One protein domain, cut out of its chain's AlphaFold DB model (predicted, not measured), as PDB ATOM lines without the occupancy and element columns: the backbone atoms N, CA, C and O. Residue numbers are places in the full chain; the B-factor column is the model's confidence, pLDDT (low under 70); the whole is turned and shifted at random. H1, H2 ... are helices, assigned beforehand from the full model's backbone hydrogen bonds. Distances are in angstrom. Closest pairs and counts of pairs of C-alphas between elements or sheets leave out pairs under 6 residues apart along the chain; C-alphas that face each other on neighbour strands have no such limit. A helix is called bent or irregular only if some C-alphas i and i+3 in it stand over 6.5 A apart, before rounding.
ATOM      1  N   TYR A 183     116.008 107.573   5.499       88.81
ATOM      2  CA  TYR A 183     116.554 106.440   4.750       88.81
ATOM      3  C   TYR A 183     115.447 105.639   4.063       88.81
ATOM      4  O   TYR A 183     115.560 105.313   2.884       88.81
ATOM      5  N   ALA A 184     114.356 105.349   4.773       90.88
ATOM      6  CA  ALA A 184     113.200 104.679   4.187       90.88
ATOM      7  C   ALA A 184     112.588 105.523   3.059       90.88
ATOM      8  O   ALA A 184     112.344 104.987   1.978       90.88
ATOM      9  N   ARG A 185     112.415 106.837   3.273       92.75
ATOM     10  CA  ARG A 185     111.950 107.782   2.241       92.75
ATOM     11  C   ARG A 185     112.822 107.707   0.993       92.75
ATOM     12  O   ARG A 185     112.291 107.454  -0.083       92.75
ATOM     13  N   PHE A 186     114.143 107.822   1.150       91.88
ATOM     14  CA  PHE A 186     115.085 107.684   0.041       91.88
ATOM     15  C   PHE A 186     114.873 106.373  -0.722       91.88
ATOM     16  O   PHE A 186     114.719 106.397  -1.940       91.88
ATOM     17  N   MET A 187     114.830 105.233  -0.025       91.38
ATOM     18  CA  MET A 187     114.690 103.924  -0.675       91.38
ATOM     19  C   MET A 187     113.376 103.809  -1.457       91.38
ATOM     20  O   MET A 187     113.369 103.284  -2.569       91.38
ATOM     21  N   PHE A 188     112.275 104.333  -0.916       94.44
ATOM     22  CA  PHE A 188     110.996 104.365  -1.622       94.44
ATOM     23  C   PHE A 188     111.027 105.320  -2.825       94.44
ATOM     24  O   PHE A 188     110.614 104.955  -3.927       94.44
ATOM     25  N   PHE A 189     111.565 106.528  -2.690       93.88
ATOM     26  CA  PHE A 189     111.662 107.438  -3.835       93.88
ATOM     27  C   PHE A 189     112.560 106.866  -4.930       93.88
ATOM     28  O   PHE A 189     112.180 106.884  -6.099       93.88
ATOM     29  N   TYR A 190     113.670 106.228  -4.562       91.94
ATOM     30  CA  TYR A 190     114.537 105.532  -5.507       91.94
ATOM     31  C   TYR A 190     113.832 104.384  -6.238       91.94
ATOM     32  O   TYR A 190     114.072 104.162  -7.422       91.94
ATOM     33  N   GLN A 191     112.905 103.679  -5.588       92.56
ATOM     34  CA  GLN A 191     112.129 102.638  -6.262       92.56
ATOM     35  C   GLN A 191     111.325 103.199  -7.446       92.56
ATOM     36  O   GLN A 191     111.178 102.513  -8.454       92.56
ATOM     37  N   VAL A 192     110.845 104.449  -7.376       92.38
ATOM     38  CA  VAL A 192     110.170 105.104  -8.513       92.38
ATOM     39  C   VAL A 192     111.134 105.303  -9.681       92.38
ATOM     40  O   VAL A 192     110.746 105.086 -10.829       92.38
ATOM     41  N   TYR A 193     112.396 105.647  -9.408       88.44
ATOM     42  CA  TYR A 193     113.437 105.704 -10.436       88.44
ATOM     43  C   TYR A 193     113.654 104.344 -11.088       88.44
ATOM     44  O   TYR A 193     113.670 104.262 -12.313       88.44
ATOM     45  N   GLU A 194     113.789 103.280 -10.293       90.00
ATOM     46  CA  GLU A 194     113.981 101.920 -10.811       90.00
ATOM     47  C   GLU A 194     112.829 101.488 -11.728       90.00
ATOM     48  O   GLU A 194     113.074 101.039 -12.848       90.00
ATOM     49  N   LEU A 195     111.582 101.729 -11.311       91.62
ATOM     50  CA  LEU A 195     110.396 101.447 -12.124       91.62
ATOM     51  C   LEU A 195     110.378 102.264 -13.424       91.62
ATOM     52  O   LEU A 195     110.112 101.738 -14.505       91.62
ATOM     53  N   SER A 196     110.701 103.553 -13.335       89.75
ATOM     54  CA  SER A 196     110.704 104.452 -14.493       89.75
ATOM     55  C   SER A 196     111.796 104.078 -15.495       89.75
ATOM     56  O   SER A 196     111.560 104.097 -16.704       89.75
ATOM     57  N   MET A 197     112.973 103.671 -15.009       88.50
ATOM     58  CA  MET A 197     114.060 103.155 -15.839       88.50
ATOM     59  C   MET A 197     113.665 101.878 -16.580       88.50
ATOM     60  O   MET A 197     113.981 101.740 -17.763       88.50
ATOM     61  N   GLU A 198     112.981 100.953 -15.904       88.56
ATOM     62  CA  GLU A 198     112.506  99.712 -16.512       88.56
ATOM     63  C   GLU A 198     111.500  99.991 -17.640       88.56
ATOM     64  O   GLU A 198     111.678  99.526 -18.770       88.56
ATOM     65  N   LEU A 199     110.490 100.824 -17.379       89.75
ATOM     66  CA  LEU A 199     109.506 101.221 -18.390       89.75
ATOM     67  C   LEU A 199     110.146 101.936 -19.575       89.75
ATOM     68  O   LEU A 199     109.837 101.654 -20.739       89.75
ATOM     69  N   PHE A 200     111.071 102.849 -19.283       86.69
ATOM     70  CA  PHE A 200     111.817 103.550 -20.308       86.69
ATOM     71  C   PHE A 200     112.598 102.564 -21.183       86.69
ATOM     72  O   PHE A 200     112.539 102.642 -22.411       86.69
ATOM     73  N   PHE A 201     113.269 101.583 -20.582       86.69
ATOM     74  CA  PHE A 201     113.973 100.541 -21.319       86.69
ATOM     75  C   PHE A 201     113.038  99.756 -22.255       86.69
ATOM     76  O   PHE A 201     113.367  99.573 -23.435       86.69
ATOM     77  N   TYR A 202     111.851  99.355 -21.785       85.75
ATOM     78  CA  TYR A 202     110.862  98.659 -22.618       85.75
ATOM     79  C   TYR A 202     110.373  99.506 -23.792       85.75
ATOM     80  O   TYR A 202     110.336  99.019 -24.928       85.75
ATOM     81  N   LYS A 203     110.109 100.797 -23.574       86.75
ATOM     82  CA  LYS A 203     109.764 101.732 -24.656       86.75
ATOM     83  C   LYS A 203     110.847 101.802 -25.723       86.75
ATOM     84  O   LYS A 203     110.551 101.768 -26.924       86.75
ATOM     85  N   GLN A 204     112.107 101.902 -25.304       83.00
ATOM     86  CA  GLN A 204     113.227 101.955 -26.238       83.00
ATOM     87  C   GLN A 204     113.294 100.657 -27.055       83.00
ATOM     88  O   GLN A 204     113.408 100.712 -28.282       83.00
ATOM     89  N   LEU A 205     113.122  99.494 -26.415       81.94
ATOM     90  CA  LEU A 205     113.047  98.197 -27.093       81.94
ATOM     91  C   LEU A 205     111.911  98.110 -28.119       81.94
ATOM     92  O   LEU A 205     112.155  97.702 -29.260       81.94
ATOM     93  N   GLU A 206     110.694  98.512 -27.757       83.06
ATOM     94  CA  GLU A 206     109.547  98.512 -28.673       83.06
ATOM     95  C   GLU A 206     109.761  99.460 -29.857       83.06
ATOM     96  O   GLU A 206     109.521  99.100 -31.016       83.06
ATOM     97  N   THR A 207     110.332 100.638 -29.603       82.75
ATOM     98  CA  THR A 207     110.719 101.583 -30.656       82.75
ATOM     99  C   THR A 207     111.734 100.962 -31.623       82.75
ATOM    100  O   THR A 207     111.654 101.180 -32.836       82.75
ATOM    101  N   PHE A 208     112.674 100.136 -31.147       77.38
ATOM    102  CA  PHE A 208     113.598  99.416 -32.034       77.38
ATOM    103  C   PHE A 208     112.921  98.328 -32.855       77.38
ATOM    104  O   PHE A 208     113.194  98.241 -34.058       77.38
ATOM    105  N   LYS A 209     112.037  97.529 -32.242       76.31
ATOM    106  CA  LYS A 209     111.281  96.481 -32.944       76.31
ATOM    107  C   LYS A 209     110.461  97.076 -34.091       76.31
ATOM    108  O   LYS A 209     110.552  96.594 -35.221       76.31
ATOM    109  N   ARG A 210     109.733  98.171 -33.831       79.44
ATOM    110  CA  ARG A 210     108.919  98.880 -34.838       79.44
ATOM    111  C   ARG A 210     109.761  99.426 -35.993       79.44
ATOM    112  O   ARG A 210     109.363  99.321 -37.150       79.44
ATOM    113  N   ASN A 211     110.965  99.916 -35.699       76.94
ATOM    114  CA  ASN A 211     111.878 100.477 -36.697       76.94
ATOM    115  C   ASN A 211     112.654  99.428 -37.526       76.94
ATOM    116  O   ASN A 211     113.519  99.814 -38.314       76.94
ATOM    117  N   LYS A 212     112.380  98.117 -37.368       64.94
ATOM    118  CA  LYS A 212     112.988  97.000 -38.132       64.94
ATOM    119  C   LYS A 212     114.517  97.089 -38.276       64.94
ATOM    120  O   LYS A 212     115.082  96.706 -39.304       64.94
ATOM    121  N   LYS A 213     115.216  97.614 -37.262       63.81
ATOM    122  CA  LYS A 213     116.683  97.716 -37.298       63.81
ATOM    123  C   LYS A 213     117.308  96.315 -37.246       63.81
ATOM    124  O   LYS A 213     116.756  95.401 -36.638       63.81
ATOM    125  N   ARG A 214     118.462  96.132 -37.904       69.94
ATOM    126  CA  ARG A 214     119.199  94.852 -37.916       69.94
ATOM    127  C   ARG A 214     119.539  94.420 -36.481       69.94
ATOM    128  O   ARG A 214     119.870  95.261 -35.650       69.94
ATOM    129  N   LEU A 215     119.545  93.109 -36.223       68.31
ATOM    130  CA  LEU A 215     119.816  92.514 -34.902       68.31
ATOM    131  C   LEU A 215     121.147  92.983 -34.273       68.31
ATOM    132  O   LEU A 215     121.242  93.143 -33.062       68.31
ATOM    133  N   ALA A 216     122.165  93.253 -35.094       68.50
ATOM    134  CA  ALA A 216     123.439  93.812 -34.634       68.50
ATOM    135  C   ALA A 216     123.273  95.225 -34.044       68.50
ATOM    136  O   ALA A 216     123.746  95.499 -32.950       68.50
ATOM    137  N   THR A 217     122.500  96.086 -34.708       68.12
ATOM    138  CA  THR A 217     122.198  97.445 -34.237       68.12
ATOM    139  C   THR A 217     121.347  97.434 -32.966       68.12
ATOM    140  O   THR A 217     121.464  98.335 -32.140       68.12
ATOM    141  N   LEU A 218     120.498  96.413 -32.790       66.00
ATOM    142  CA  LEU A 218     119.774  96.179 -31.538       66.00
ATOM    143  C   LEU A 218     120.750  95.860 -30.398       66.00
ATOM    144  O   LEU A 218     120.626  96.427 -29.321       66.00
ATOM    145  N   LYS A 219     121.735  94.987 -30.643       69.69
ATOM    146  CA  LYS A 219     122.752  94.615 -29.652       69.69
ATOM    147  C   LYS A 219     123.611  95.811 -29.227       69.69
ATOM    148  O   LYS A 219     123.843  95.982 -28.034       69.69
ATOM    149  N   ASP A 220     124.024  96.652 -30.172       72.12
ATOM    150  CA  ASP A 220     124.825  97.846 -29.873       72.12
ATOM    151  C   ASP A 220     124.035  98.846 -29.018       72.12
ATOM    152  O   ASP A 220     124.538  99.351 -28.016       72.12
ATOM    153  N   LYS A 221     122.756  99.057 -29.346       68.88
ATOM    154  CA  LYS A 221     121.878  99.955 -28.586       68.88
ATOM    155  C   LYS A 221     121.423  99.392 -27.247       68.88
ATOM    156  O   LYS A 221     121.274 100.145 -26.297       68.88
ATOM    157  N   LEU A 222     121.278  98.078 -27.117       70.69
ATOM    158  CA  LEU A 222     121.130  97.425 -25.816       70.69
ATOM    159  C   LEU A 222     122.333  97.715 -24.904       70.69
ATOM    160  O   LEU A 222     122.155  97.914 -23.708       70.69
ATOM    161  N   GLY A 223     123.540  97.823 -25.470       70.81
ATOM    162  CA  GLY A 223     124.735  98.294 -24.760       70.81
ATOM    163  C   GLY A 223     124.674  99.766 -24.318       70.81
ATOM    164  O   GLY A 223     125.324 100.147 -23.339       70.81
ATOM    165  N   GLU A 224     123.882 100.606 -24.995       70.56
ATOM    166  CA  GLU A 224     123.609 101.994 -24.581       70.56
ATOM    167  C   GLU A 224     122.686 102.049 -23.355       70.56
ATOM    168  O   GLU A 224     122.756 103.007 -22.601       70.56
ATOM    169  N   PHE A 225     121.905 100.999 -23.090       71.50
ATOM    170  CA  PHE A 225     120.992 100.906 -21.942       71.50
ATOM    171  C   PHE A 225     121.397  99.824 -20.929       71.50
ATOM    172  O   PHE A 225     120.623  99.463 -20.051       71.50
ATOM    173  N   SER A 226     122.613  99.288 -21.035       70.06
ATOM    174  CA  SER A 226     123.046  98.117 -20.261       70.06
ATOM    175  C   SER A 226     123.408  98.411 -18.805       70.06
ATOM    176  O   SER A 226     123.837  97.509 -18.090       70.06
ATOM    177  N   SER A 227     123.344  99.672 -18.382       81.19
ATOM    178  CA  SER A 227     123.674 100.088 -17.021       81.19
ATOM    179  C   SER A 227     122.714 101.169 -16.557       81.19
ATOM    180  O   SER A 227     122.411 102.085 -17.322       81.19
ATOM    181  N   GLU A 228     122.360 101.111 -15.282       81.31
ATOM    182  CA  GLU A 228     121.517 102.069 -14.565       81.31
ATOM    183  C   GLU A 228     121.869 103.530 -14.873       81.31
ATOM    184  O   GLU A 228     121.052 104.270 -15.408       81.31
ATOM    185  N   ARG A 229     123.138 103.914 -14.702       82.44
ATOM    186  CA  ARG A 229     123.629 105.268 -14.998       82.44
ATOM    187  C   ARG A 229     123.300 105.755 -16.418       82.44
ATOM    188  O   ARG A 229     122.991 106.926 -16.614       82.44
ATOM    189  N   LYS A 230     123.359 104.873 -17.423       82.94
ATOM    190  CA  LYS A 230     123.023 105.232 -18.813       82.94
ATOM    191  C   LYS A 230     121.515 105.356 -19.031       82.94
ATOM    192  O   LYS A 230     121.096 106.206 -19.809       82.94
ATOM    193  N   LEU A 231     120.715 104.536 -18.348       84.38
ATOM    194  CA  LEU A 231     119.254 104.620 -18.386       84.38
ATOM    195  C   LEU A 231     118.756 105.915 -17.746       84.38
ATOM    196  O   LEU A 231     117.994 106.636 -18.387       84.38
ATOM    197  N   ILE A 232     119.251 106.247 -16.548       83.12
ATOM    198  CA  ILE A 232     118.917 107.506 -15.869       83.12
ATOM    199  C   ILE A 232     119.307 108.689 -16.762       83.12
ATOM    200  O   ILE A 232     118.497 109.584 -16.983       83.12
ATOM    201  N   ASN A 233     120.511 108.657 -17.347       82.81
ATOM    202  CA  ASN A 233     120.952 109.675 -18.301       82.81
ATOM    203  C   ASN A 233     119.966 109.849 -19.451       82.81
ATOM    204  O   ASN A 233     119.443 110.940 -19.642       82.81
ATOM    205  N   ALA A 234     119.694 108.778 -20.197       81.25
ATOM    206  CA  ALA A 234     118.833 108.822 -21.373       81.25
ATOM    207  C   ALA A 234     117.409 109.311 -21.051       81.25
ATOM    208  O   ALA A 234     116.814 110.020 -21.861       81.25
ATOM    209  N   MET A 235     116.883 108.968 -19.871       84.62
ATOM    210  CA  MET A 235     115.597 109.469 -19.386       84.62
ATOM    211  C   MET A 235     115.640 110.993 -19.185       84.62
ATOM    212  O   MET A 235     114.826 111.710 -19.767       84.62
ATOM    213  N   TYR A 236     116.644 111.503 -18.465       83.31
ATOM    214  CA  TYR A 236     116.806 112.944 -18.242       83.31
ATOM    215  C   TYR A 236     117.134 113.732 -19.511       83.31
ATOM    216  O   TYR A 236     116.749 114.894 -19.630       83.31
ATOM    217  N   GLU A 237     117.782 113.114 -20.504       82.94
ATOM    218  CA  GLU A 237     117.984 113.767 -21.797       82.94
ATOM    219  C   GLU A 237     116.665 114.097 -22.498       82.94
ATOM    220  O   GLU A 237     116.580 115.122 -23.171       82.94
ATOM    221  N   ILE A 238     115.654 113.242 -22.339       80.94
ATOM    222  CA  ILE A 238     114.330 113.421 -22.942       80.94
ATOM    223  C   ILE A 238     113.479 114.372 -22.105       80.94
ATOM    224  O   ILE A 238     112.764 115.194 -22.674       80.94
ATOM    225  N   MET A 239     113.585 114.295 -20.776       81.81
ATOM    226  CA  MET A 239     112.944 115.261 -19.876       81.81
ATOM    227  C   MET A 239     113.515 116.680 -20.054       81.81
ATOM    228  O   MET A 239     112.837 117.654 -19.745       81.81
ATOM    229  N   GLY A 240     114.726 116.802 -20.613       76.19
ATOM    230  CA  GLY A 240     115.387 118.078 -20.892       76.19
ATOM    231  C   GLY A 240     116.215 118.614 -19.724       76.19
ATOM    232  O   GLY A 240     116.620 119.771 -19.761       76.19
ATOM    233  N   ASP A 241     116.497 117.775 -18.726       70.50
ATOM    234  CA  ASP A 241     116.976 118.190 -17.406       70.50
ATOM    235  C   ASP A 241     118.278 117.463 -17.030       70.50
ATOM    236  O   ASP A 241     118.365 116.668 -16.096       70.50
ATOM    237  N   LYS A 242     119.308 117.648 -17.868       64.38
ATOM    238  CA  LYS A 242     120.557 116.862 -17.800       64.38
ATOM    239  C   LYS A 242     121.483 117.258 -16.644       64.38
ATOM    240  O   LYS A 242     122.291 116.433 -16.212       64.38
ATOM    241  N   TYR A 243     121.393 118.503 -16.187       69.38
ATOM    242  CA  TYR A 243     122.279 119.102 -15.191       69.38
ATOM    243  C   TYR A 243     121.448 119.760 -14.102       69.38
ATOM    244  O   TYR A 243     120.465 120.425 -14.412       69.38
ATOM    245  N   ASP A 244     121.874 119.606 -12.853       77.88
ATOM    246  CA  ASP A 244     121.123 120.089 -11.701       77.88
ATOM    247  C   ASP A 244     122.080 120.619 -10.629       77.88
ATOM    248  O   ASP A 244     122.871 119.874 -10.040       77.88
ATOM    249  N   ILE A 245     122.042 121.937 -10.426       72.75
ATOM    250  CA  ILE A 245     122.920 122.650  -9.489       72.75
ATOM    251  C   ILE A 245     122.556 122.297  -8.045       72.75
ATOM    252  O   ILE A 245     123.450 122.150  -7.209       72.75
ATOM    253  N   ASP A 246     121.270 122.108  -7.754       82.31
ATOM    254  CA  ASP A 246     120.795 121.824  -6.405       82.31
ATOM    255  C   ASP A 246     121.216 120.412  -5.990       82.31
ATOM    256  O   ASP A 246     121.804 120.224  -4.920       82.31
ATOM    257  N   LEU A 247     121.053 119.426  -6.880       85.75
ATOM    258  CA  LEU A 247     121.571 118.075  -6.652       85.75
ATOM    259  C   LEU A 247     123.098 118.050  -6.551       85.75
ATOM    260  O   LEU A 247     123.642 117.279  -5.757       85.75
ATOM    261  N   SER A 248     123.797 118.893  -7.315       84.56
ATOM    262  CA  SER A 248     125.254 119.034  -7.210       84.56
ATOM    263  C   SER A 248     125.656 119.555  -5.831       84.56
ATOM    264  O   SER A 248     126.568 119.009  -5.206       84.56
ATOM    265  N   GLY A 249     124.929 120.544  -5.304       84.62
ATOM    266  CA  GLY A 249     125.102 121.063  -3.949       84.62
ATOM    267  C   GLY A 249     124.860 120.004  -2.869       84.62
ATOM    268  O   GLY A 249     125.705 119.826  -1.989       84.62
ATOM    269  N   ILE A 250     123.762 119.248  -2.971       86.69
ATOM    270  CA  ILE A 250     123.434 118.140  -2.052       86.69
ATOM    271  C   ILE A 250     124.496 117.035  -2.135       86.69
ATOM    272  O   ILE A 250     124.982 116.528  -1.125       86.69
ATOM    273  N   SER A 251     124.923 116.679  -3.344       86.12
ATOM    274  CA  SER A 251     125.966 115.673  -3.549       86.12
ATOM    275  C   SER A 251     127.297 116.135  -2.963       86.12
ATOM    276  O   SER A 251     128.003 115.338  -2.349       86.12
ATOM    277  N   LYS A 252     127.643 117.422  -3.088       85.81
ATOM    278  CA  LYS A 252     128.848 118.006  -2.484       85.81
ATOM    279  C   LYS A 252     128.759 118.046  -0.959       85.81
ATOM    280  O   LYS A 252     129.768 117.803  -0.304       85.81
ATOM    281  N   SER A 253     127.587 118.282  -0.369       84.81
ATOM    282  CA  SER A 253     127.443 118.239   1.094       84.81
ATOM    283  C   SER A 253     127.599 116.821   1.663       84.81
ATOM    284  O   SER A 253     128.115 116.654   2.771       84.81
ATOM    285  N   ILE A 254     127.233 115.795   0.887       83.44
ATOM    286  CA  ILE A 254     127.363 114.379   1.261       83.44
ATOM    287  C   ILE A 254     128.776 113.836   0.980       83.44
ATOM    288  O   ILE A 254     129.343 113.125   1.814       83.44
ATOM    289  N   PHE A 255     129.352 114.165  -0.181       79.31
ATOM    290  CA  PHE A 255     130.574 113.553  -0.718       79.31
ATOM    291  C   PHE A 255     131.791 114.475  -0.809       79.31
ATOM    292  O   PHE A 255     132.870 113.992  -1.137       79.31
ATOM    293  N   GLY A 256     131.664 115.778  -0.547       72.00
ATOM    294  CA  GLY A 256     132.648 116.789  -0.962       72.00
ATOM    295  C   GLY A 256     134.075 116.609  -0.433       72.00
ATOM    296  O   GLY A 256     135.001 117.173  -0.998       72.00
ATOM    297  N   ALA A 257     134.285 115.805   0.613       66.38
ATOM    298  CA  ALA A 257     135.623 115.452   1.096       66.38
ATOM    299  C   ALA A 257     136.328 114.355   0.264       66.38
ATOM    300  O   ALA A 257     137.500 114.073   0.501       66.38
ATOM    301  N   LEU A 258     135.614 113.696  -0.654       67.19
ATOM    302  CA  LEU A 258     136.044 112.463  -1.325       67.19
ATOM    303  C   LEU A 258     136.180 112.601  -2.843       67.19
ATOM    304  O   LEU A 258     136.936 111.835  -3.437       67.19
ATOM    305  N   ASN A 259     135.496 113.569  -3.451       69.38
ATOM    306  CA  ASN A 259     135.605 113.863  -4.877       69.38
ATOM    307  C   ASN A 259     136.247 115.237  -5.096       69.38
ATOM    308  O   ASN A 259     136.135 116.133  -4.259       69.38
ATOM    309  N   GLU A 260     136.909 115.405  -6.239       72.94
ATOM    310  CA  GLU A 260     137.438 116.702  -6.659       72.94
ATOM    311  C   GLU A 260     136.301 117.696  -6.927       72.94
ATOM    312  O   GLU A 260     135.208 117.316  -7.340       72.94
ATOM    313  N   GLU A 261     136.562 118.988  -6.728       69.25
ATOM    314  CA  GLU A 261     135.564 120.048  -6.926       69.25
ATOM    315  C   GLU A 261     135.007 120.066  -8.364       69.25
ATOM    316  O   GLU A 261     133.812 120.266  -8.560       69.25
ATOM    317  N   SER A 262     135.846 119.686  -9.334       70.44
ATOM    318  CA  SER A 262     135.515 119.512 -10.752       70.44
ATOM    319  C   SER A 262     134.420 118.475 -11.030       70.44
ATOM    320  O   SER A 262     133.755 118.572 -12.061       70.44
ATOM    321  N   TYR A 263     134.196 117.509 -10.130       71.12
ATOM    322  CA  TYR A 263     133.080 116.562 -10.228       71.12
ATOM    323  C   TYR A 263     131.735 117.286 -10.067       71.12
ATOM    324  O   TYR A 263     130.750 116.897 -10.672       71.12
ATOM    325  N   TYR A 264     131.655 118.370  -9.299       69.50
ATOM    326  CA  TYR A 264     130.372 119.028  -9.017       69.50
ATOM    327  C   TYR A 264     130.032 120.169  -9.986       69.50
ATOM    328  O   TYR A 264     128.908 120.658  -9.973       69.50
ATOM    329  N   ASP A 265     130.972 120.575 -10.847       61.59
ATOM    330  CA  ASP A 265     130.831 121.749 -11.725       61.59
ATOM    331  C   ASP A 265     130.194 121.433 -13.098       61.59
ATOM    332  O   ASP A 265     130.033 122.321 -13.938       61.59
ATOM    333  N   GLY A 266     129.831 120.171 -13.355       61.44
ATOM    334  CA  GLY A 266     129.261 119.758 -14.642       61.44
ATOM    335  C   GLY A 266     128.894 118.280 -14.758       61.44
ATOM    336  O   GLY A 266     128.798 117.772 -15.877       61.44
ATOM    337  N   GLU A 267     128.725 117.569 -13.640       66.00
ATOM    338  CA  GLU A 267     128.314 116.167 -13.682       66.00
ATOM    339  C   GLU A 267     126.845 116.005 -14.062       66.00
ATOM    340  O   GLU A 267     125.977 116.824 -13.751       66.00
ATOM    341  N   MET A 268     126.569 114.904 -14.757       71.06
ATOM    342  CA  MET A 268     125.211 114.583 -15.178       71.06
ATOM    343  C   MET A 268     124.387 114.172 -13.957       71.06
ATOM    344  O   MET A 268     124.846 113.388 -13.121       71.06
ATOM    345  N   LYS A 269     123.134 114.633 -13.897       78.94
ATOM    346  CA  LYS A 269     122.156 114.308 -12.840       78.94
ATOM    347  C   LYS A 269     122.114 112.809 -12.510       78.94
ATOM    348  O   LYS A 269     122.111 112.403 -11.349       78.94
ATOM    349  N   SER A 270     122.210 111.966 -13.536       75.50
ATOM    350  CA  SER A 270     122.253 110.508 -13.404       75.50
ATOM    351  C   SER A 270     123.424 109.953 -12.604       75.50
ATOM    352  O   SER A 270     123.289 108.917 -11.957       75.50
ATOM    353  N   ASN A 271     124.601 110.568 -12.734       79.25
ATOM    354  CA  ASN A 271     125.831 110.062 -12.150       79.25
ATOM    355  C   ASN A 271     125.757 110.295 -10.648       79.25
ATOM    356  O   ASN A 271     125.980 109.366  -9.880       79.25
ATOM    357  N   MET A 272     125.279 111.479 -10.263       85.94
ATOM    358  CA  MET A 272     125.025 111.847  -8.877       85.94
ATOM    359  C   MET A 272     123.970 110.953  -8.221       85.94
ATOM    360  O   MET A 272     124.248 110.380  -7.173       85.94
ATOM    361  N   ILE A 273     122.799 110.754  -8.840       85.38
ATOM    362  CA  ILE A 273     121.738 109.888  -8.282       85.38
ATOM    363  C   ILE A 273     122.246 108.455  -8.060       85.38
ATOM    364  O   ILE A 273     122.044 107.873  -6.992       85.38
ATOM    365  N   TYR A 274     122.953 107.902  -9.048       84.50
ATOM    366  CA  TYR A 274     123.531 106.563  -8.964       84.50
ATOM    367  C   TYR A 274     124.600 106.455  -7.864       84.50
ATOM    368  O   TYR A 274     124.608 105.500  -7.082       84.50
ATOM    369  N   ASP A 275     125.498 107.438  -7.780       84.31
ATOM    370  CA  ASP A 275     126.580 107.452  -6.796       84.31
ATOM    371  C   ASP A 275     126.025 107.631  -5.372       84.31
ATOM    372  O   ASP A 275     126.426 106.895  -4.464       84.31
ATOM    373  N   LEU A 276     125.029 108.511  -5.189       87.31
ATOM    374  CA  LEU A 276     124.266 108.682  -3.946       87.31
ATOM    375  C   LEU A 276     123.636 107.370  -3.489       87.31
ATOM    376  O   LEU A 276     123.841 106.957  -2.345       87.31
ATOM    377  N   ARG A 277     122.939 106.666  -4.383       87.12
ATOM    378  CA  ARG A 277     122.313 105.382  -4.057       87.12
ATOM    379  C   ARG A 277     123.329 104.316  -3.671       87.12
ATOM    380  O   ARG A 277     123.153 103.636  -2.661       87.12
ATOM    381  N   ASN A 278     124.412 104.169  -4.428       85.38
ATOM    382  CA  ASN A 278     125.445 103.182  -4.106       85.38
ATOM    383  C   ASN A 278     126.127 103.463  -2.770       85.38
ATOM    384  O   ASN A 278     126.385 102.543  -1.989       85.38
ATOM    385  N   ALA A 279     126.420 104.730  -2.497       83.62
ATOM    386  CA  ALA A 279     126.990 105.150  -1.234       83.62
ATOM    387  C   ALA A 279     126.049 104.864  -0.062       83.62
ATOM    388  O   ALA A 279     126.488 104.323   0.952       83.62
ATOM    389  N   LEU A 280     124.766 105.174  -0.222       84.94
ATOM    390  CA  LEU A 280     123.756 104.964   0.802       84.94
ATOM    391  C   LEU A 280     123.547 103.471   1.100       84.94
ATOM    392  O   LEU A 280     123.497 103.091   2.264       84.94
ATOM    393  N   VAL A 281     123.533 102.604   0.084       81.06
ATOM    394  CA  VAL A 281     123.348 101.151   0.268       81.06
ATOM    395  C   VAL A 281     124.588 100.466   0.855       81.06
ATOM    396  O   VAL A 281     124.470  99.607   1.729       81.06
ATOM    397  N   HIS A 282     125.789 100.808   0.386       80.69
ATOM    398  CA  HIS A 282     127.001 100.055   0.740       80.69
ATOM    399  C   HIS A 282     127.829 100.680   1.859       80.69
ATOM    400  O   HIS A 282     128.691 100.020   2.438       80.69
ATOM    401  N   ASN A 283     127.618 101.959   2.143       76.38
ATOM    402  CA  ASN A 283     128.550 102.761   2.922       76.38
ATOM    403  C   ASN A 283     127.823 103.842   3.745       76.38
ATOM    404  O   ASN A 283     128.443 104.841   4.093       76.38
ATOM    405  N   TYR A 284     126.545 103.636   4.094       71.62
ATOM    406  CA  TYR A 284     125.708 104.593   4.837       71.62
ATOM    407  C   TYR A 284     126.437 105.292   5.997       71.62
ATOM    408  O   TYR A 284     126.455 106.514   6.083       71.62
ATOM    409  N   PHE A 285     127.113 104.517   6.854       69.56
ATOM    410  CA  PHE A 285     127.817 105.017   8.042       69.56
ATOM    411  C   PHE A 285     129.138 105.749   7.757       69.56
ATOM    412  O   PHE A 285     129.744 106.283   8.680       69.56
ATOM    413  N   ARG A 286     129.638 105.718   6.517       68.25
ATOM    414  CA  ARG A 286     130.921 106.332   6.136       68.25
ATOM    415  C   ARG A 286     130.779 107.759   5.618       68.25
ATOM    416  O   ARG A 286     131.791 108.444   5.517       68.25
ATOM    417  N   TYR A 287     129.567 108.191   5.287       70.00
ATOM    418  CA  TYR A 287     129.304 109.516   4.729       70.00
ATOM    419  C   TYR A 287     128.413 110.335   5.661       70.00
ATOM    420  O   TYR A 287     127.715 109.786   6.514       70.00
ATOM    421  N   ASN A 288     128.373 111.653   5.446       69.56
ATOM    422  CA  ASN A 288     127.538 112.595   6.200       69.56
ATOM    423  C   ASN A 288     126.055 112.524   5.789       69.56
ATOM    424  O   ASN A 288     125.389 113.549   5.638       69.56
ATOM    425  N   PHE A 289     125.527 111.315   5.576       74.88
ATOM    426  CA  PHE A 289     124.123 111.125   5.233       74.88
ATOM    427  C   PHE A 289     123.209 111.560   6.374       74.88
ATOM    428  O   PHE A 289     122.166 112.127   6.104       74.88
ATOM    429  N   THR A 290     123.588 111.368   7.639       70.38
ATOM    430  CA  THR A 290     122.691 111.645   8.774       70.38
ATOM    431  C   THR A 290     122.122 113.069   8.768       70.38
ATOM    432  O   THR A 290     120.929 113.227   9.007       70.38
ATOM    433  N   ASP A 291     122.928 114.070   8.408       71.75
ATOM    434  CA  ASP A 291     122.494 115.474   8.398       71.75
ATOM    435  C   ASP A 291     121.885 115.910   7.053       71.75
ATOM    436  O   ASP A 291     121.067 116.825   7.008       71.75
ATOM    437  N   ASN A 292     122.252 115.249   5.950       84.25
ATOM    438  CA  ASN A 292     121.887 115.667   4.588       84.25
ATOM    439  C   ASN A 292     120.798 114.802   3.936       84.25
ATOM    440  O   ASN A 292     120.281 115.152   2.874       84.25
ATOM    441  N   LEU A 293     120.443 113.663   4.538       87.31
ATOM    442  CA  LEU A 293     119.515 112.712   3.934       87.31
ATOM    443  C   LEU A 293     118.107 113.281   3.810       87.31
ATOM    444  O   LEU A 293     117.431 112.960   2.844       87.31
ATOM    445  N   LYS A 294     117.703 114.178   4.718       89.94
ATOM    446  CA  LYS A 294     116.444 114.914   4.573       89.94
ATOM    447  C   LYS A 294     116.435 115.758   3.305       89.94
ATOM    448  O   LYS A 294     115.510 115.646   2.514       89.94
ATOM    449  N   SER A 295     117.469 116.570   3.082       90.44
ATOM    450  CA  SER A 295     117.570 117.413   1.884       90.44
ATOM    451  C   SER A 295     117.558 116.580   0.603       90.44
ATOM    452  O   SER A 295     116.906 116.960  -0.367       90.44
ATOM    453  N   LEU A 296     118.227 115.424   0.617       90.94
ATOM    454  CA  LEU A 296     118.197 114.485  -0.499       90.94
ATOM    455  C   LEU A 296     116.803 113.872  -0.701       90.94
ATOM    456  O   LEU A 296     116.312 113.851  -1.823       90.94
ATOM    457  N   SER A 297     116.156 113.389   0.358       92.19
ATOM    458  CA  SER A 297     114.806 112.819   0.287       92.19
ATOM    459  C   SER A 297     113.771 113.845  -0.169       92.19
ATOM    460  O   SER A 297     112.929 113.517  -0.998       92.19
ATOM    461  N   ASP A 298     113.856 115.081   0.322       92.88
ATOM    462  CA  ASP A 298     112.995 116.192  -0.093       92.88
ATOM    463  C   ASP A 298     113.169 116.521  -1.574       92.88
ATOM    464  O   ASP A 298     112.191 116.728  -2.288       92.88
ATOM    465  N   TYR A 299     114.415 116.547  -2.044       92.56
ATOM    466  CA  TYR A 299     114.730 116.734  -3.454       92.56
ATOM    467  C   TYR A 299     114.157 115.594  -4.310       92.56
ATOM    468  O   TYR A 299     113.441 115.845  -5.275       92.56
ATOM    469  N   LEU A 300     114.402 114.338  -3.922       92.44
ATOM    470  CA  LEU A 300     113.905 113.177  -4.662       92.44
ATOM    471  C   LEU A 300     112.375 113.109  -4.685       92.44
ATOM    472  O   LEU A 300     111.803 112.692  -5.685       92.44
ATOM    473  N   GLU A 301     111.696 113.520  -3.616       93.62
ATOM    474  CA  GLU A 301     110.234 113.607  -3.600       93.62
ATOM    475  C   GLU A 301     109.704 114.600  -4.649       93.62
ATOM    476  O   GLU A 301     108.721 114.315  -5.329       93.62
ATOM    477  N   MET A 302     110.359 115.751  -4.816       92.56
ATOM    478  CA  MET A 302     109.975 116.711  -5.854       92.56
ATOM    479  C   MET A 302     110.210 116.129  -7.252       92.56
ATOM    480  O   MET A 302     109.340 116.218  -8.118       92.56
ATOM    481  N   GLU A 303     111.339 115.444  -7.437       90.75
ATOM    482  CA  GLU A 303     111.690 114.779  -8.692       90.75
ATOM    483  C   GLU A 303     110.707 113.675  -9.088       90.75
ATOM    484  O   GLU A 303     110.348 113.565 -10.263       90.75
ATOM    485  N   ILE A 304     110.228 112.855  -8.143       92.06
ATOM    486  CA  ILE A 304     109.277 111.789  -8.491       92.06
ATOM    487  C   ILE A 304     107.976 112.358  -9.060       92.06
ATOM    488  O   ILE A 304     107.337 111.685  -9.864       92.06
ATOM    489  N   TYR A 305     107.577 113.586  -8.712       91.69
ATOM    490  CA  TYR A 305     106.403 114.216  -9.320       91.69
ATOM    491  C   TYR A 305     106.629 114.534 -10.791       91.69
ATOM    492  O   TYR A 305     105.726 114.326 -11.602       91.69
ATOM    493  N   ASP A 306     107.828 114.989 -11.144       90.56
ATOM    494  CA  ASP A 306     108.193 115.263 -12.530       90.56
ATOM    495  C   ASP A 306     108.373 113.975 -13.333       90.56
ATOM    496  O   ASP A 306     107.914 113.897 -14.473       90.56
ATOM    497  N   ILE A 307     108.932 112.929 -12.726       91.75
ATOM    498  CA  ILE A 307     109.033 111.601 -13.340       91.75
ATOM    499  C   ILE A 307     107.642 111.004 -13.581       91.75
ATOM    500  O   ILE A 307     107.347 110.570 -14.692       91.75
ATOM    501  N   LEU A 308     106.755 111.013 -12.583       92.38
ATOM    502  CA  LEU A 308     105.389 110.504 -12.740       92.38
ATOM    503  C   LEU A 308     104.602 111.320 -13.778       92.38
ATOM    504  O   LEU A 308     103.859 110.739 -14.567       92.38
ATOM    505  N   GLN A 309     104.786 112.643 -13.833       92.25
ATOM    506  CA  GLN A 309     104.187 113.459 -14.892       92.25
ATOM    507  C   GLN A 309     104.757 113.098 -16.271       92.25
ATOM    508  O   GLN A 309     103.996 112.976 -17.224       92.25
ATOM    509  N   PHE A 310     106.068 112.880 -16.383       91.94
ATOM    510  CA  PHE A 310     106.709 112.443 -17.623       91.94
ATOM    511  C   PHE A 310     106.163 111.094 -18.111       91.94
ATOM    512  O   PHE A 310     105.841 110.958 -19.292       91.94
ATOM    513  N   LEU A 311     106.009 110.117 -17.210       92.94
ATOM    514  CA  LEU A 311     105.397 108.828 -17.539       92.94
ATOM    515  C   LEU A 311     103.954 108.999 -18.029       92.94
ATOM    516  O   LEU A 311     103.545 108.306 -18.953       92.94
ATOM    517  N   TYR A 312     103.190 109.920 -17.436       92.56
ATOM    518  CA  TYR A 312     101.809 110.189 -17.837       92.56
ATOM    519  C   TYR A 312     101.695 110.917 -19.187       92.56
ATOM    520  O   TYR A 312     100.784 110.640 -19.974       92.56
ATOM    521  N   ASP A 313     102.596 111.861 -19.460       91.69
ATOM    522  CA  ASP A 313     102.568 112.687 -20.671       91.69
ATOM    523  C   ASP A 313     102.898 111.868 -21.935       91.69
ATOM    524  O   ASP A 313     102.453 112.212 -23.034       91.69
ATOM    525  N   ASP A 314     103.624 110.755 -21.795       92.38
ATOM    526  CA  ASP A 314     103.917 109.835 -22.890       92.38
ATOM    527  C   ASP A 314     102.892 108.698 -22.996       92.38
ATOM    528  O   ASP A 314     102.756 107.883 -22.091       92.38
ATOM    529  N   GLU A 315     102.206 108.594 -24.136       91.62
ATOM    530  CA  GLU A 315     101.104 107.640 -24.339       91.62
ATOM    531  C   GLU A 315     101.495 106.181 -24.061       91.62
ATOM    532  O   GLU A 315     100.792 105.496 -23.323       91.62
ATOM    533  N   TYR A 316     102.639 105.726 -24.583       90.94
ATOM    534  CA  TYR A 316     103.097 104.350 -24.380       90.94
ATOM    535  C   TYR A 316     103.468 104.079 -22.918       90.94
ATOM    536  O   TYR A 316     103.076 103.053 -22.369       90.94
ATOM    537  N   LEU A 317     104.229 104.978 -22.280       92.75
ATOM    538  CA  LEU A 317     104.615 104.791 -20.876       92.75
ATOM    539  C   LEU A 317     103.396 104.849 -19.958       92.75
ATOM    540  O   LEU A 317     103.314 104.048 -19.031       92.75
ATOM    541  N   ARG A 318     102.440 105.738 -20.242       92.88
ATOM    542  CA  ARG A 318     101.191 105.862 -19.491       92.88
ATOM    543  C   ARG A 318     100.392 104.566 -19.523       92.88
ATOM    544  O   ARG A 318      99.976 104.112 -18.464       92.88
ATOM    545  N   GLU A 319     100.185 103.982 -20.704       91.50
ATOM    546  CA  GLU A 319      99.449 102.719 -20.856       91.50
ATOM    547  C   GLU A 319     100.112 101.588 -20.064       91.50
ATOM    548  O   GLU A 319      99.472 100.970 -19.219       91.50
ATOM    549  N   VAL A 320     101.418 101.378 -20.257       90.38
ATOM    550  CA  VAL A 320     102.141 100.298 -19.569       90.38
ATOM    551  C   VAL A 320     102.191 100.528 -18.055       90.38
ATOM    552  O   VAL A 320     102.064  99.581 -17.285       90.38
ATOM    553  N   PHE A 321     102.359 101.774 -17.602       90.69
ATOM    554  CA  PHE A 321     102.376 102.076 -16.171       90.69
ATOM    555  C   PHE A 321     101.023 101.817 -15.510       90.69
ATOM    556  O   PHE A 321     100.990 101.308 -14.392       90.69
ATOM    557  N   ILE A 322      99.924 102.144 -16.198       88.62
ATOM    558  CA  ILE A 322      98.578 101.827 -15.719       88.62
ATOM    559  C   ILE A 322      98.409 100.313 -15.606       88.62
ATOM    560  O   ILE A 322      98.009  99.838 -14.554       88.62
ATOM    561  N   ASP A 323      98.762  99.557 -16.644       87.06
ATOM    562  CA  ASP A 323      98.529  98.111 -16.670       87.06
ATOM    563  C   ASP A 323      99.353  97.337 -15.623       87.06
ATOM    564  O   ASP A 323      98.865  96.365 -15.043       87.06
ATOM    565  N   GLU A 324     100.598  97.751 -15.374       84.44
ATOM    566  CA  GLU A 324     101.541  97.006 -14.525       84.44
ATOM    567  C   GLU A 324     101.591  97.511 -13.071       84.44
ATOM    568  O   GLU A 324     101.866  96.735 -12.150       84.44
ATOM    569  N   TYR A 325     101.351  98.809 -12.836       84.50
ATOM    570  CA  TYR A 325     101.681  99.460 -11.560       84.50
ATOM    571  C   TYR A 325     100.543 100.238 -10.899       84.50
ATOM    572  O   TYR A 325     100.707 100.639  -9.738       84.50
ATOM    573  N   LEU A 326      99.406 100.438 -11.571       80.06
ATOM    574  CA  LEU A 326      98.238 101.107 -10.995       80.06
ATOM    575  C   LEU A 326      97.029 100.205 -10.969       80.06
ATOM    576  O   LEU A 326      96.378 100.215  -9.905       80.06
TER     577      LEU A 326
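Overview. This is residues 183 to 326 of the 326 residues of an uncharacterized protein of Klebsiella oxytoca (UniProt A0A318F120). Two long helices, H1 and H6, run side by side over residues 183 to 196 of H1; H3 packs on H1, H4 packs on H6, and H5 packs on H3 and H4. H7 folds back from the end of H6 onto H1, while at the far end of H1 the chain turns back into H2, and residues 210 to 216 of that turn stick out. H1, H4, H5 and H6 form a bundle, a group of helices set roughly lengthwise together. The printed part has 144 residues with seven named helices, H1 to H7 in chain order, and no named strand: all helix. It is compact, with a radius of gyration of the C-alphas of 16.4 A and spans of 49 by 33 by 26 A.

Arrangement. Start with H1, residues 183 to 210, which shares the place of hub with H6, residues 289 to 313. They touch, closest at C-alphas 186 and 297, 5.1 A apart, and run the same way at a shallow tilt of 32 degrees, only just short of steep. H2, residues 215 to 224, is close to H1 but not clearly touching: the closest C-alphas, 208 and 218, are 7.0 A apart. H3, residues 228 to 239, touches H1 about perpendicular, at 75 degrees, closest at C-alphas 197 and 231, 6.0 A. Next comes H4, residues 245 to 255, which touches H6, closest at C-alphas 254 and 289, 6.1 A. H5, residues 269 to 286, touches H3, closest at C-alphas 232 and 270, 5.1 A. It also touches H4, closest at C-alphas 251 and 272, 6.6 A, at a shallow tilt of 23 degrees, the same way. H7, residues 315 to 325, touches H6 only at the corner, closest at C-alphas 312 and 318, 4.7 A, and touches H1 at C-alphas 199 and 317, 6.5 A. In H2, H3, H4 and H7 every O i to N i+4 pair is within hydrogen-bond range; the counts are 23 of 24 in H1, 11 of 14 in H5 and 17 of 21 in H6.

Along the chain. Find C-alpha 183 at (116.554, 106.440, 4.750); from there H1 runs 41.0 A to C-alpha 210 at (108.919, 98.880, -34.838). H2, H3 and H4 measure 14.5 A, 16.6 A and 14.8 A. H5, 22.4 A, is irregular, with C-alphas 282 and 285 8.9 A apart, and has a kink of 67 degrees near residue 280. H6, 33.7 A, is irregular too, with C-alphas 291 and 294 7.2 A apart, and has a kink of 29 degrees near residue 296. H7, 15.2 A, ends at C-alpha 325, (101.681, 99.460, -11.560).

Size, cuts and confidence. Look for the two C-alphas farthest apart, those of Lys 212 and Asp 291, at 51.0 A. The printed part has no cut. The link from H4 to H5, residues 256 to 268, is long; the others are tight. The mean pLDDT of the printed part is 81.8, and 22 residues are under 70, among them residues 212 to 219 and 264 to 267.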